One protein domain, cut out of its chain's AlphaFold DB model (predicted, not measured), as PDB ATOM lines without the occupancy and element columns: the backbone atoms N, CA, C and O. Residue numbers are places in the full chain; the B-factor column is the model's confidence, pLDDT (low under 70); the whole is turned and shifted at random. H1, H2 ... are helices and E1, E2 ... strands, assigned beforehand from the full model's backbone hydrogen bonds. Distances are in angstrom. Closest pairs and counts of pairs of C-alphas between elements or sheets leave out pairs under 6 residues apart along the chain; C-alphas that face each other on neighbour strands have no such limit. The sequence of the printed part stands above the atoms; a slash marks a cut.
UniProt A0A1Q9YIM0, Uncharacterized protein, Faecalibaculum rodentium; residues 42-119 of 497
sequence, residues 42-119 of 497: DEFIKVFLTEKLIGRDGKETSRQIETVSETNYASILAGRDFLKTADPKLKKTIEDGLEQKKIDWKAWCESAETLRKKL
ATOM      1  N   ASP A  42     148.674 141.746 126.741       74.56
ATOM      2  CA  ASP A  42     149.659 141.281 125.762       74.56
ATOM      3  C   ASP A  42     149.820 142.257 124.586       74.56
ATOM      4  O   ASP A  42     150.934 142.439 124.099       74.56
ATOM      5  N   GLU A  43     148.767 142.977 124.183       77.00
ATOM      6  CA  GLU A  43     148.915 144.105 123.252       77.00
ATOM      7  C   GLU A  43     149.615 145.307 123.886       77.00
ATOM      8  O   GLU A  43     150.461 145.915 123.234       77.00
ATOM      9  N   PHE A  44     149.334 145.633 125.151       77.69
ATOM     10  CA  PHE A  44     150.063 146.684 125.868       77.69
ATOM     11  C   PHE A  44     151.561 146.362 125.913       77.69
ATOM     12  O   PHE A  44     152.399 147.216 125.616       77.69
ATOM     13  N   ILE A  45     151.903 145.101 126.191       78.50
ATOM     14  CA  ILE A  45     153.284 144.622 126.192       78.50
ATOM     15  C   ILE A  45     153.887 144.683 124.785       78.50
ATOM     16  O   ILE A  45     155.006 145.169 124.620       78.50
ATOM     17  N   LYS A  46     153.146 144.267 123.755       74.69
ATOM     18  CA  LYS A  46     153.582 144.303 122.349       74.69
ATOM     19  C   LYS A  46     153.787 145.722 121.800       74.69
ATOM     20  O   LYS A  46     154.598 145.897 120.895       74.69
ATOM     21  N   VAL A  47     153.065 146.718 122.320       68.50
ATOM     22  CA  VAL A  47     153.114 148.120 121.861       68.50
ATOM     23  C   VAL A  47     154.101 148.973 122.666       68.50
ATOM     24  O   VAL A  47     154.821 149.771 122.071       68.50
ATOM     25  N   PHE A  48     154.161 148.816 123.994       71.94
ATOM     26  CA  PHE A  48     154.946 149.692 124.884       71.94
ATOM     27  C   PHE A  48     156.127 149.000 125.582       71.94
ATOM     28  O   PHE A  48     157.102 149.668 125.925       71.94
ATOM     29  N   LEU A  49     156.072 147.676 125.777       75.06
ATOM     30  CA  LEU A  49     157.097 146.880 126.477       75.06
ATOM     31  C   LEU A  49     157.814 145.888 125.541       75.06
ATOM     32  O   LEU A  49     158.332 144.871 125.994       75.06
ATOM     33  N   THR A  50     157.854 146.160 124.234       68.81
ATOM     34  CA  THR A  50     158.556 145.332 123.240       68.81
ATOM     35  C   THR A  50     159.475 146.203 122.394       68.81
ATOM     36  O   THR A  50     159.033 147.143 121.736       68.81
ATOM     37  N   GLU A  51     160.765 145.881 122.396       63.28
ATOM     38  CA  GLU A  51     161.791 146.543 121.597       63.28
ATOM     39  C   GLU A  51     162.084 145.675 120.364       63.28
ATOM     40  O   GLU A  51     162.560 144.540 120.469       63.28
ATOM     41  N   LYS A  52     161.778 146.196 119.171       57.25
ATOM     42  CA  LYS A  52     162.145 145.549 117.906       57.25
ATOM     43  C   LYS A  52     163.649 145.721 117.681       57.25
ATOM     44  O   LYS A  52     164.101 146.785 117.255       57.25
ATOM     45  N   LEU A  53     164.425 144.679 117.968       52.84
ATOM     46  CA  LEU A  53     165.821 144.607 117.556       52.84
ATOM     47  C   LEU A  53     165.896 144.221 116.075       52.84
ATOM     48  O   LEU A  53     165.010 143.559 115.534       52.84
ATOM     49  N   ILE A  54     166.994 144.605 115.426       49.97
ATOM     50  CA  ILE A  54     167.365 144.105 114.101       49.97
ATOM     51  C   ILE A  54     168.724 143.426 114.261       49.97
ATOM     52  O   ILE A  54     169.689 144.056 114.703       49.97
ATOM     53  N   GLY A  55     168.786 142.136 113.942       39.59
ATOM     54  CA  GLY A  55     170.001 141.333 113.990       39.59
ATOM     55  C   GLY A  55     171.057 141.810 112.992       39.59
ATOM     56  O   GLY A  55     170.774 142.522 112.027       39.59
ATOM     57  N   ARG A  56     172.309 141.380 113.192       39.06
ATOM     58  CA  ARG A  56     173.419 141.678 112.264       39.06
ATOM     59  C   ARG A  56     173.208 141.051 110.873       39.06
ATOM     60  O   ARG A  56     173.810 141.506 109.907       39.06
ATOM     61  N   ASP A  57     172.337 140.047 110.782       40.62
ATOM     62  CA  ASP A  57     171.846 139.395 109.563       40.62
ATOM     63  C   ASP A  57     170.631 140.100 108.923       40.62
ATOM     64  O   ASP A  57     170.139 139.658 107.889       40.62
ATOM     65  N   GLY A  58     170.138 141.191 109.520       46.00
ATOM     66  CA  GLY A  58     168.988 141.955 109.034       46.00
ATOM     67  C   GLY A  58     167.619 141.396 109.432       46.00
ATOM     68  O   GLY A  58     166.609 141.981 109.044       46.00
ATOM     69  N   LYS A  59     167.546 140.305 110.208       40.75
ATOM     70  CA  LYS A  59     166.262 139.784 110.703       40.75
ATOM     71  C   LYS A  59     165.753 140.612 111.874       40.75
ATOM     72  O   LYS A  59     166.509 140.954 112.780       40.75
ATOM     73  N   GLU A  60     164.458 140.900 111.879       49.38
ATOM     74  CA  GLU A  60     163.806 141.522 113.028       49.38
ATOM     75  C   GLU A  60     163.630 140.496 114.153       49.38
ATOM     76  O   GLU A  60     163.006 139.452 113.962       49.38
ATOM     77  N   THR A  61     164.144 140.808 115.339       44.81
ATOM     78  CA  THR A  61     163.911 140.037 116.561       44.81
ATOM     79  C   THR A  61     163.252 140.943 117.593       44.81
ATOM     80  O   THR A  61     163.880 141.797 118.215       44.81
ATOM     81  N   SER A  62     161.945 140.782 117.780       57.25
ATOM     82  CA  SER A  62     161.230 141.466 118.856       57.25
ATOM     83  C   SER A  62     161.671 140.885 120.197       57.25
ATOM     84  O   SER A  62     161.352 139.730 120.480       57.25
ATOM     85  N   ARG A  63     162.377 141.661 121.031       62.66
ATOM     86  CA  ARG A  63     162.570 141.301 122.441       62.66
ATOM     87  C   ARG A  63     161.517 141.996 123.288       62.66
ATOM     88  O   ARG A  63     161.236 143.177 123.084       62.66
ATOM     89  N   GLN A  64     160.965 141.291 124.268       64.62
ATOM     90  CA  GLN A  64     160.272 141.973 125.351       64.62
ATOM     91  C   GLN A  64     161.306 142.807 126.121       64.62
ATOM     92  O   GLN A  64     162.445 142.375 126.320       64.62
ATOM     93  N   ILE A  65     160.939 144.021 126.516       70.88
ATOM     94  CA  ILE A  65     161.741 144.819 127.436       70.88
ATOM     95  C   ILE A  65     161.716 144.090 128.783       70.88
ATOM     96  O   ILE A  65     160.644 143.786 129.296       70.88
ATOM     97  N   GLU A  66     162.899 143.786 129.315       65.25
ATOM     98  CA  GLU A  66     163.110 143.080 130.593       65.25
ATOM     99  C   GLU A  66     163.638 144.021 131.690       65.25
ATOM    100  O   GLU A  66     163.520 143.730 132.876       65.25
ATOM    101  N   THR A  67     164.246 145.142 131.292       65.31
ATOM    102  CA  THR A  67     164.870 146.138 132.170       65.31
ATOM    103  C   THR A  67     164.741 147.536 131.568       65.31
ATOM    104  O   THR A  67     164.725 147.708 130.345       65.31
ATOM    105  N   VAL A  68     164.664 148.558 132.423       67.12
ATOM    106  CA  VAL A  68     164.592 149.959 131.982       67.12
ATOM    107  C   VAL A  68     165.968 150.451 131.525       67.12
ATOM    108  O   VAL A  68     166.972 150.224 132.198       67.12
ATOM    109  N   SER A  69     166.016 151.142 130.387       61.50
ATOM    110  CA  SER A  69     167.239 151.644 129.758       61.50
ATOM    111  C   SER A  69     167.059 153.046 129.169       61.50
ATOM    112  O   SER A  69     165.947 153.516 128.917       61.50
ATOM    113  N   GLU A  70     168.183 153.695 128.858       58.88
ATOM    114  CA  GLU A  70     168.226 155.000 128.183       58.88
ATOM    115  C   GLU A  70     167.649 154.976 126.746       58.88
ATOM    116  O   GLU A  70     167.438 156.040 126.168       58.88
ATOM    117  N   THR A  71     167.333 153.802 126.170       53.66
ATOM    118  CA  THR A  71     166.614 153.689 124.880       53.66
ATOM    119  C   THR A  71     165.135 153.350 124.999       53.66
ATOM    120  O   THR A  71     164.393 153.640 124.063       53.66
ATOM    121  N   ASN A  72     164.684 152.777 126.120       66.88
ATOM    122  CA  ASN A  72     163.306 152.295 126.270       66.88
ATOM    123  C   ASN A  72     162.453 153.070 127.293       66.88
ATOM    124  O   ASN A  72     161.227 152.936 127.280       66.88
ATOM    125  N   TYR A  73     163.058 153.944 128.112       71.00
ATOM    126  CA  TYR A  73     162.337 154.759 129.101       71.00
ATOM    127  C   TYR A  73     161.178 155.566 128.482       71.00
ATOM    128  O   TYR A  73     160.114 155.673 129.085       71.00
ATOM    129  N   ALA A  74     161.340 156.074 127.255       70.56
ATOM    130  CA  ALA A  74     160.296 156.813 126.543       70.56
ATOM    131  C   ALA A  74     159.053 155.950 126.236       70.56
ATOM    132  O   ALA A  74     157.928 156.419 126.401       70.56
ATOM    133  N   SER A  75     159.236 154.679 125.857       69.12
ATOM    134  CA  SER A  75     158.134 153.735 125.608       69.12
ATOM    135  C   SER A  75     157.382 153.387 126.893       69.12
ATOM    136  O   SER A  75     156.153 153.321 126.893       69.12
ATOM    137  N   ILE A  76     158.108 153.244 128.007       77.00
ATOM    138  CA  ILE A  76     157.543 153.010 129.344       77.00
ATOM    139  C   ILE A  76     156.723 154.225 129.805       77.00
ATOM    140  O   ILE A  76     155.575 154.073 130.218       77.00
ATOM    141  N   LEU A  77     157.248 155.448 129.661       77.00
ATOM    142  CA  LEU A  77     156.498 156.665 129.999       77.00
ATOM    143  C   LEU A  77     155.267 156.853 129.098       77.00
ATOM    144  O   LEU A  77     154.199 157.196 129.602       77.00
ATOM    145  N   ALA A  78     155.366 156.548 127.802       76.56
ATOM    146  CA  ALA A  78     154.224 156.579 126.890       76.56
ATOM    147  C   ALA A  78     153.149 155.539 127.253       76.56
ATOM    148  O   ALA A  78     151.965 155.870 127.263       76.56
ATOM    149  N   GLY A  79     153.536 154.317 127.634       79.00
ATOM    150  CA  GLY A  79     152.606 153.301 128.141       79.00
ATOM    151  C   GLY A  79     151.939 153.717 129.455       79.00
ATOM    152  O   GLY A  79     150.749 153.483 129.662       79.00
ATOM    153  N   ARG A  80     152.666 154.409 130.336       82.12
ATOM    154  CA  ARG A  80     152.119 154.977 131.579       82.12
ATOM    155  C   ARG A  80     151.110 156.083 131.299       82.12
ATOM    156  O   ARG A  80     150.069 156.136 131.946       82.12
ATOM    157  N   ASP A  81     151.394 156.952 130.338       79.00
ATOM    158  CA  ASP A  81     150.513 158.070 130.001       79.00
ATOM    159  C   ASP A  81     149.305 157.614 129.146       79.00
ATOM    160  O   ASP A  81     148.215 158.177 129.274       79.00
ATOM    161  N   PHE A  82     149.423 156.486 128.431       80.44
ATOM    162  CA  PHE A  82     148.281 155.695 127.950       80.44
ATOM    163  C   PHE A  82     147.440 155.143 129.117       80.44
ATOM    164  O   PHE A  82     146.234 155.355 129.151       80.44
ATOM    165  N   LEU A  83     148.040 154.519 130.137       79.38
ATOM    166  CA  LEU A  83     147.297 153.993 131.301       79.38
ATOM    167  C   LEU A  83     146.644 155.072 132.186       79.38
ATOM    168  O   LEU A  83     145.761 154.749 132.979       79.38
ATOM    169  N   LYS A  84     147.028 156.347 132.048       80.56
ATOM    170  CA  LYS A  84     146.309 157.494 132.642       80.56
ATOM    171  C   LYS A  84     145.068 157.920 131.846       80.56
ATOM    172  O   LYS A  84     144.235 158.634 132.393       80.56
ATOM    173  N   THR A  85     144.977 157.547 130.569       77.56
ATOM    174  CA  THR A  85     143.940 158.006 129.624       77.56
ATOM    175  C   THR A  85     143.034 156.884 129.104       77.56
ATOM    176  O   THR A  85     141.952 157.169 128.598       77.56
ATOM    177  N   ALA A  86     143.435 155.621 129.267       78.19
ATOM    178  CA  ALA A  86     142.640 154.431 128.982       78.19
ATOM    179  C   ALA A  86     141.493 154.219 129.991       78.19
ATOM    180  O   ALA A  86     141.571 154.646 131.146       78.19
ATOM    181  N   ASP A  87     140.451 153.489 129.575       83.94
ATOM    182  CA  ASP A  87     139.318 153.124 130.433       83.94
ATOM    183  C   ASP A  87     139.768 152.457 131.744       83.94
ATOM    184  O   ASP A  87     140.609 151.555 131.709       83.94
ATOM    185  N   PRO A  88     139.162 152.773 132.905       85.25
ATOM    186  CA  PRO A  88     139.596 152.230 134.197       85.25
ATOM    187  C   PRO A  88     139.503 150.698 134.275       85.25
ATOM    188  O   PRO A  88     140.287 150.067 134.984       85.25
ATOM    189  N   LYS A  89     138.589 150.082 133.510       82.31
ATOM    190  CA  LYS A  89     138.493 148.621 133.370       82.31
ATOM    191  C   LYS A  89     139.688 148.043 132.600       82.31
ATOM    192  O   LYS A  89     140.288 147.080 133.061       82.31
ATOM    193  N   LEU A  90     140.046 148.648 131.464       81.38
ATOM    194  CA  LEU A  90     141.196 148.249 130.644       81.38
ATOM    195  C   LEU A  90     142.514 148.494 131.389       81.38
ATOM    196  O   LEU A  90     143.361 147.606 131.423       81.38
ATOM    197  N   LYS A  91     142.649 149.653 132.046       85.75
ATOM    198  CA  LYS A  91     143.774 149.994 132.922       85.75
ATOM    199  C   LYS A  91     144.011 148.895 133.954       85.75
ATOM    200  O   LYS A  91     145.115 148.366 134.013       85.75
ATOM    201  N   LYS A  92     142.968 148.503 134.699       86.12
ATOM    202  CA  LYS A  92     143.080 147.433 135.694       86.12
ATOM    203  C   LYS A  92     143.464 146.091 135.062       86.12
ATOM    204  O   LYS A  92     144.371 145.446 135.562       86.12
ATOM    205  N   THR A  93     142.847 145.683 133.949       84.81
ATOM    206  CA  THR A  93     143.231 144.437 133.254       84.81
ATOM    207  C   THR A  93     144.704 144.434 132.823       84.81
ATOM    208  O   THR A  93     145.367 143.400 132.914       84.81
ATOM    209  N   ILE A  94     145.235 145.581 132.391       83.81
ATOM    210  CA  ILE A  94     146.656 145.721 132.064       83.81
ATOM    211  C   ILE A  94     147.513 145.650 133.336       83.81
ATOM    212  O   ILE A  94     148.457 144.869 133.360       83.81
ATOM    213  N   GLU A  95     147.187 146.395 134.394       86.00
ATOM    214  CA  GLU A  95     147.950 146.394 135.655       86.00
ATOM    215  C   GLU A  95     147.969 145.002 136.323       86.00
ATOM    216  O   GLU A  95     149.056 144.473 136.559       86.00
ATOM    217  N   ASP A  96     146.807 144.360 136.506       85.94
ATOM    218  CA  ASP A  96     146.674 142.994 137.046       85.94
ATOM    219  C   ASP A  96     147.499 141.975 136.219       85.94
ATOM    220  O   ASP A  96     148.138 141.070 136.758       85.94
ATOM    221  N   GLY A  97     147.510 142.116 134.887       84.00
ATOM    222  CA  GLY A  97     148.235 141.210 133.990       84.00
ATOM    223  C   GLY A  97     149.745 141.484 133.883       84.00
ATOM    224  O   GLY A  97     150.505 140.573 133.546       84.00
ATOM    225  N   LEU A  98     150.202 142.710 134.164       84.69
ATOM    226  CA  LEU A  98     151.628 143.030 134.306       84.69
ATOM    227  C   LEU A  98     152.172 142.425 135.606       84.69
ATOM    228  O   LEU A  98     153.228 141.789 135.584       84.69
ATOM    229  N   GLU A  99     151.413 142.522 136.702       86.75
ATOM    230  CA  GLU A  99     151.733 141.874 137.978       86.75
ATOM    231  C   GLU A  99     151.755 140.341 137.841       86.75
ATOM    232  O   GLU A  99     152.725 139.699 138.250       86.75
ATOM    233  N   GLN A 100     150.778 139.742 137.144       83.62
ATOM    234  CA  GLN A 100     150.771 138.301 136.840       83.62
ATOM    235  C   GLN A 100     152.022 137.842 136.064       83.62
ATOM    236  O   GLN A 100     152.520 136.735 136.283       83.62
ATOM    237  N   LYS A 101     152.559 138.689 135.176       79.31
ATOM    238  CA  LYS A 101     153.797 138.436 134.415       79.31
ATOM    239  C   LYS A 101     155.074 138.848 135.170       79.31
ATOM    240  O   LYS A 101     156.153 138.773 134.586       79.31
ATOM    241  N   LYS A 102     154.974 139.245 136.447       84.38
ATOM    242  CA  LYS A 102     156.073 139.743 137.301       84.38
ATOM    243  C   LYS A 102     156.830 140.935 136.704       84.38
ATOM    244  O   LYS A 102     158.055 140.999 136.763       84.38
ATOM    245  N   ILE A 103     156.098 141.872 136.106       80.81
ATOM    246  CA  ILE A 103     156.646 143.132 135.596       80.81
ATOM    247  C   ILE A 103     156.342 144.219 136.629       80.81
ATOM    248  O   ILE A 103     155.198 144.660 136.737       80.81
ATOM    249  N   ASP A 104     157.364 144.670 137.363       82.62
ATOM    250  CA  ASP A 104     157.286 145.742 138.371       82.62
ATOM    251  C   ASP A 104     157.050 147.125 137.738       82.62
ATOM    252  O   ASP A 104     157.869 148.045 137.813       82.62
ATOM    253  N   TRP A 105     155.894 147.283 137.096       84.06
ATOM    254  CA  TRP A 105     155.526 148.422 136.263       84.06
ATOM    255  C   TRP A 105     155.702 149.778 136.957       84.06
ATOM    256  O   TRP A 105     156.161 150.742 136.339       84.06
ATOM    257  N   LYS A 106     155.411 149.846 138.261       85.25
ATOM    258  CA  LYS A 106     155.633 151.047 139.075       85.25
ATOM    259  C   LYS A 106     157.123 151.391 139.197       85.25
ATOM    260  O   LYS A 106     157.505 152.517 138.885       85.25
ATOM    261  N   ALA A 107     157.963 150.423 139.571       83.50
ATOM    262  CA  ALA A 107     159.410 150.617 139.655       83.50
ATOM    263  C   ALA A 107     160.018 150.942 138.280       83.50
ATOM    264  O   ALA A 107     160.983 151.702 138.189       83.50
ATOM    265  N   TRP A 108     159.433 150.422 137.195       82.56
ATOM    266  CA  TRP A 108     159.859 150.741 135.833       82.56
ATOM    267  C   TRP A 108     159.496 152.178 135.448       82.56
ATOM    268  O   TRP A 108     160.329 152.872 134.867       82.56
ATOM    269  N   CYS A 109     158.310 152.665 135.825       81.44
ATOM    270  CA  CYS A 109     157.932 154.070 135.661       81.44
ATOM    271  C   CYS A 109     158.862 155.007 136.450       81.44
ATOM    272  O   CYS A 109     159.372 155.971 135.886       81.44
ATOM    273  N   GLU A 110     159.129 154.707 137.723       83.88
ATOM    274  CA  GLU A 110     160.018 155.502 138.587       83.88
ATOM    275  C   GLU A 110     161.471 155.502 138.072       83.88
ATOM    276  O   GLU A 110     162.128 156.547 138.027       83.88
ATOM    277  N   SER A 111     161.954 154.359 137.576       77.31
ATOM    278  CA  SER A 111     163.254 154.245 136.899       77.31
ATOM    279  C   SER A 111     163.294 155.055 135.600       77.31
ATOM    280  O   SER A 111     164.277 155.747 135.332       77.31
ATOM    281  N   ALA A 112     162.222 155.020 134.805       77.44
ATOM    282  CA  ALA A 112     162.119 155.755 133.548       77.44
ATOM    283  C   ALA A 112     162.055 157.278 133.761       77.44
ATOM    284  O   ALA A 112     162.678 158.023 133.004       77.44
ATOM    285  N   GLU A 113     161.381 157.759 134.811       78.19
ATOM    286  CA  GLU A 113     161.412 159.177 135.202       78.19
ATOM    287  C   GLU A 113     162.769 159.594 135.775       78.19
ATOM    288  O   GLU A 113     163.240 160.694 135.486       78.19
ATOM    289  N   THR A 114     163.441 158.711 136.515       81.25
ATOM    290  CA  THR A 114     164.801 158.960 137.020       81.25
ATOM    291  C   THR A 114     165.803 159.088 135.870       81.25
ATOM    292  O   THR A 114     166.591 160.035 135.844       81.25
ATOM    293  N   LEU A 115     165.741 158.198 134.872       72.06
ATOM    294  CA  LEU A 115     166.536 158.315 133.645       72.06
ATOM    295  C   LEU A 115     166.170 159.575 132.860       72.06
ATOM    296  O   LEU A 115     167.071 160.307 132.454       72.06
ATOM    297  N   ARG A 116     164.878 159.889 132.713       74.81
ATOM    298  CA  ARG A 116     164.430 161.130 132.071       74.81
ATOM    299  C   ARG A 116     165.037 162.360 132.748       74.81
ATOM    300  O   ARG A 116     165.658 163.157 132.063       74.81
ATOM    301  N   LYS A 117     164.936 162.495 134.074       78.50
ATOM    302  CA  LYS A 117     165.483 163.638 134.835       78.50
ATOM    303  C   LYS A 117     167.018 163.716 134.799       78.50
ATOM    304  O   LYS A 117     167.589 164.786 134.991       78.50
ATOM    305  N   LYS A 118     167.694 162.593 134.543       72.12
ATOM    306  CA  LYS A 118     169.151 162.506 134.362       72.12
ATOM    307  C   LYS A 118     169.604 162.868 132.937       72.12
ATOM    308  O   LYS A 118     170.721 163.349 132.767       72.12
ATOM    309  N   LEU A 119     168.755 162.640 131.930       61.53
ATOM    310  CA  LEU A 119     169.008 162.926 130.507       61.53
ATOM    311  C   LEU A 119     168.491 164.311 130.071       61.53
ATOM    312  O   LEU A 119     169.100 164.954 129.217       61.53
TER     313      LEU A 119
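What this domain is: This is residues 42 to 119 of the 497 residues of an uncharacterized protein of Faecalibaculum rodentium (UniProt A0A1Q9YIM0). A loose cluster of four helices has H2 in its middle, with H1 packed on one side of it and H4 on another; a slender hairpin of two strands, E1 and E2, points away at one end of the longest axis, and the start of H3 lies at the opposite end. Residues 84 to 90, from the link after H2 into H3, stick out. The printed part has 78 residues and runs H1, E1, E2, H2, H3, H4; the sheet order is E1 - E2, antiparallel, and the class is mostly helix. The whole is compact, with a radius of gyration of the C-alphas of 13.2 A, and spans 42 by 30 by 21 A.

How they stand to each other: Start at H1, residues 42 to 48, and look next at the hairpin of E1, residues 50 to 54, and E2, residues 60 to 64. These strands are antiparallel, at 151 degrees between their directions; find N 51 and O 63 2.8 A apart and N 61 and O 53 2.9 A apart, both within hydrogen-bond range. The closest C-alphas of H1 and E2 are those of Ile 45 and Gln 64, 7.5 A apart. Go on to H2, residues 73 to 83: it touches H1, with Phe 48 and Ser 75 closest at 5.2 A between C-alphas, at a steep tilt of 54 degrees, opposite ways. H3, residues 88 to 100, is close to H1 but not clearly touching; the closest C-alphas, of Phe 44 and Ile 94, are 7.1 A apart. H4, residues 105 to 119, touches H2 with 14 pairs of C-alphas within 8 A, the closest those of Tyr 73 and Ala 112 at 4.6 A, at a steep tilt of 49 degrees, opposite ways. H3 and H4 only just touch, with 3 pairs within 8 A, and only at the corner by their link; Leu 98 and Trp 105 are closest, 6.9 A between C-alphas, and the lines are about perpendicular at 86 degrees. H1 and H4 are apart. In H1, H2, H3 and H4 every O i to N i+4 pair is within hydrogen-bond range.

Where its parts are: Find C-alpha 42 at (149.659, 141.281, 125.762), where H1 begins; it measures 10.0 A. E1 and E2 each measure 12.8 A, and H2 15.2 A. H3 begins at C-alpha 88, (139.596, 152.230, 134.197), and measures 18.1 A. H4 measures 20.6 A and ends at C-alpha 119, (169.008, 162.926, 130.507).

The domain as a whole: The C-alphas farthest apart are those of Asp 57 and Pro 88, 42.6 A. The printed part has no cut and no long link. The mean pLDDT of the printed part is 72.4; look for values under 70 at residue 47, residues 50 to 64, residues 66 to 72, residue 75 and residue 119.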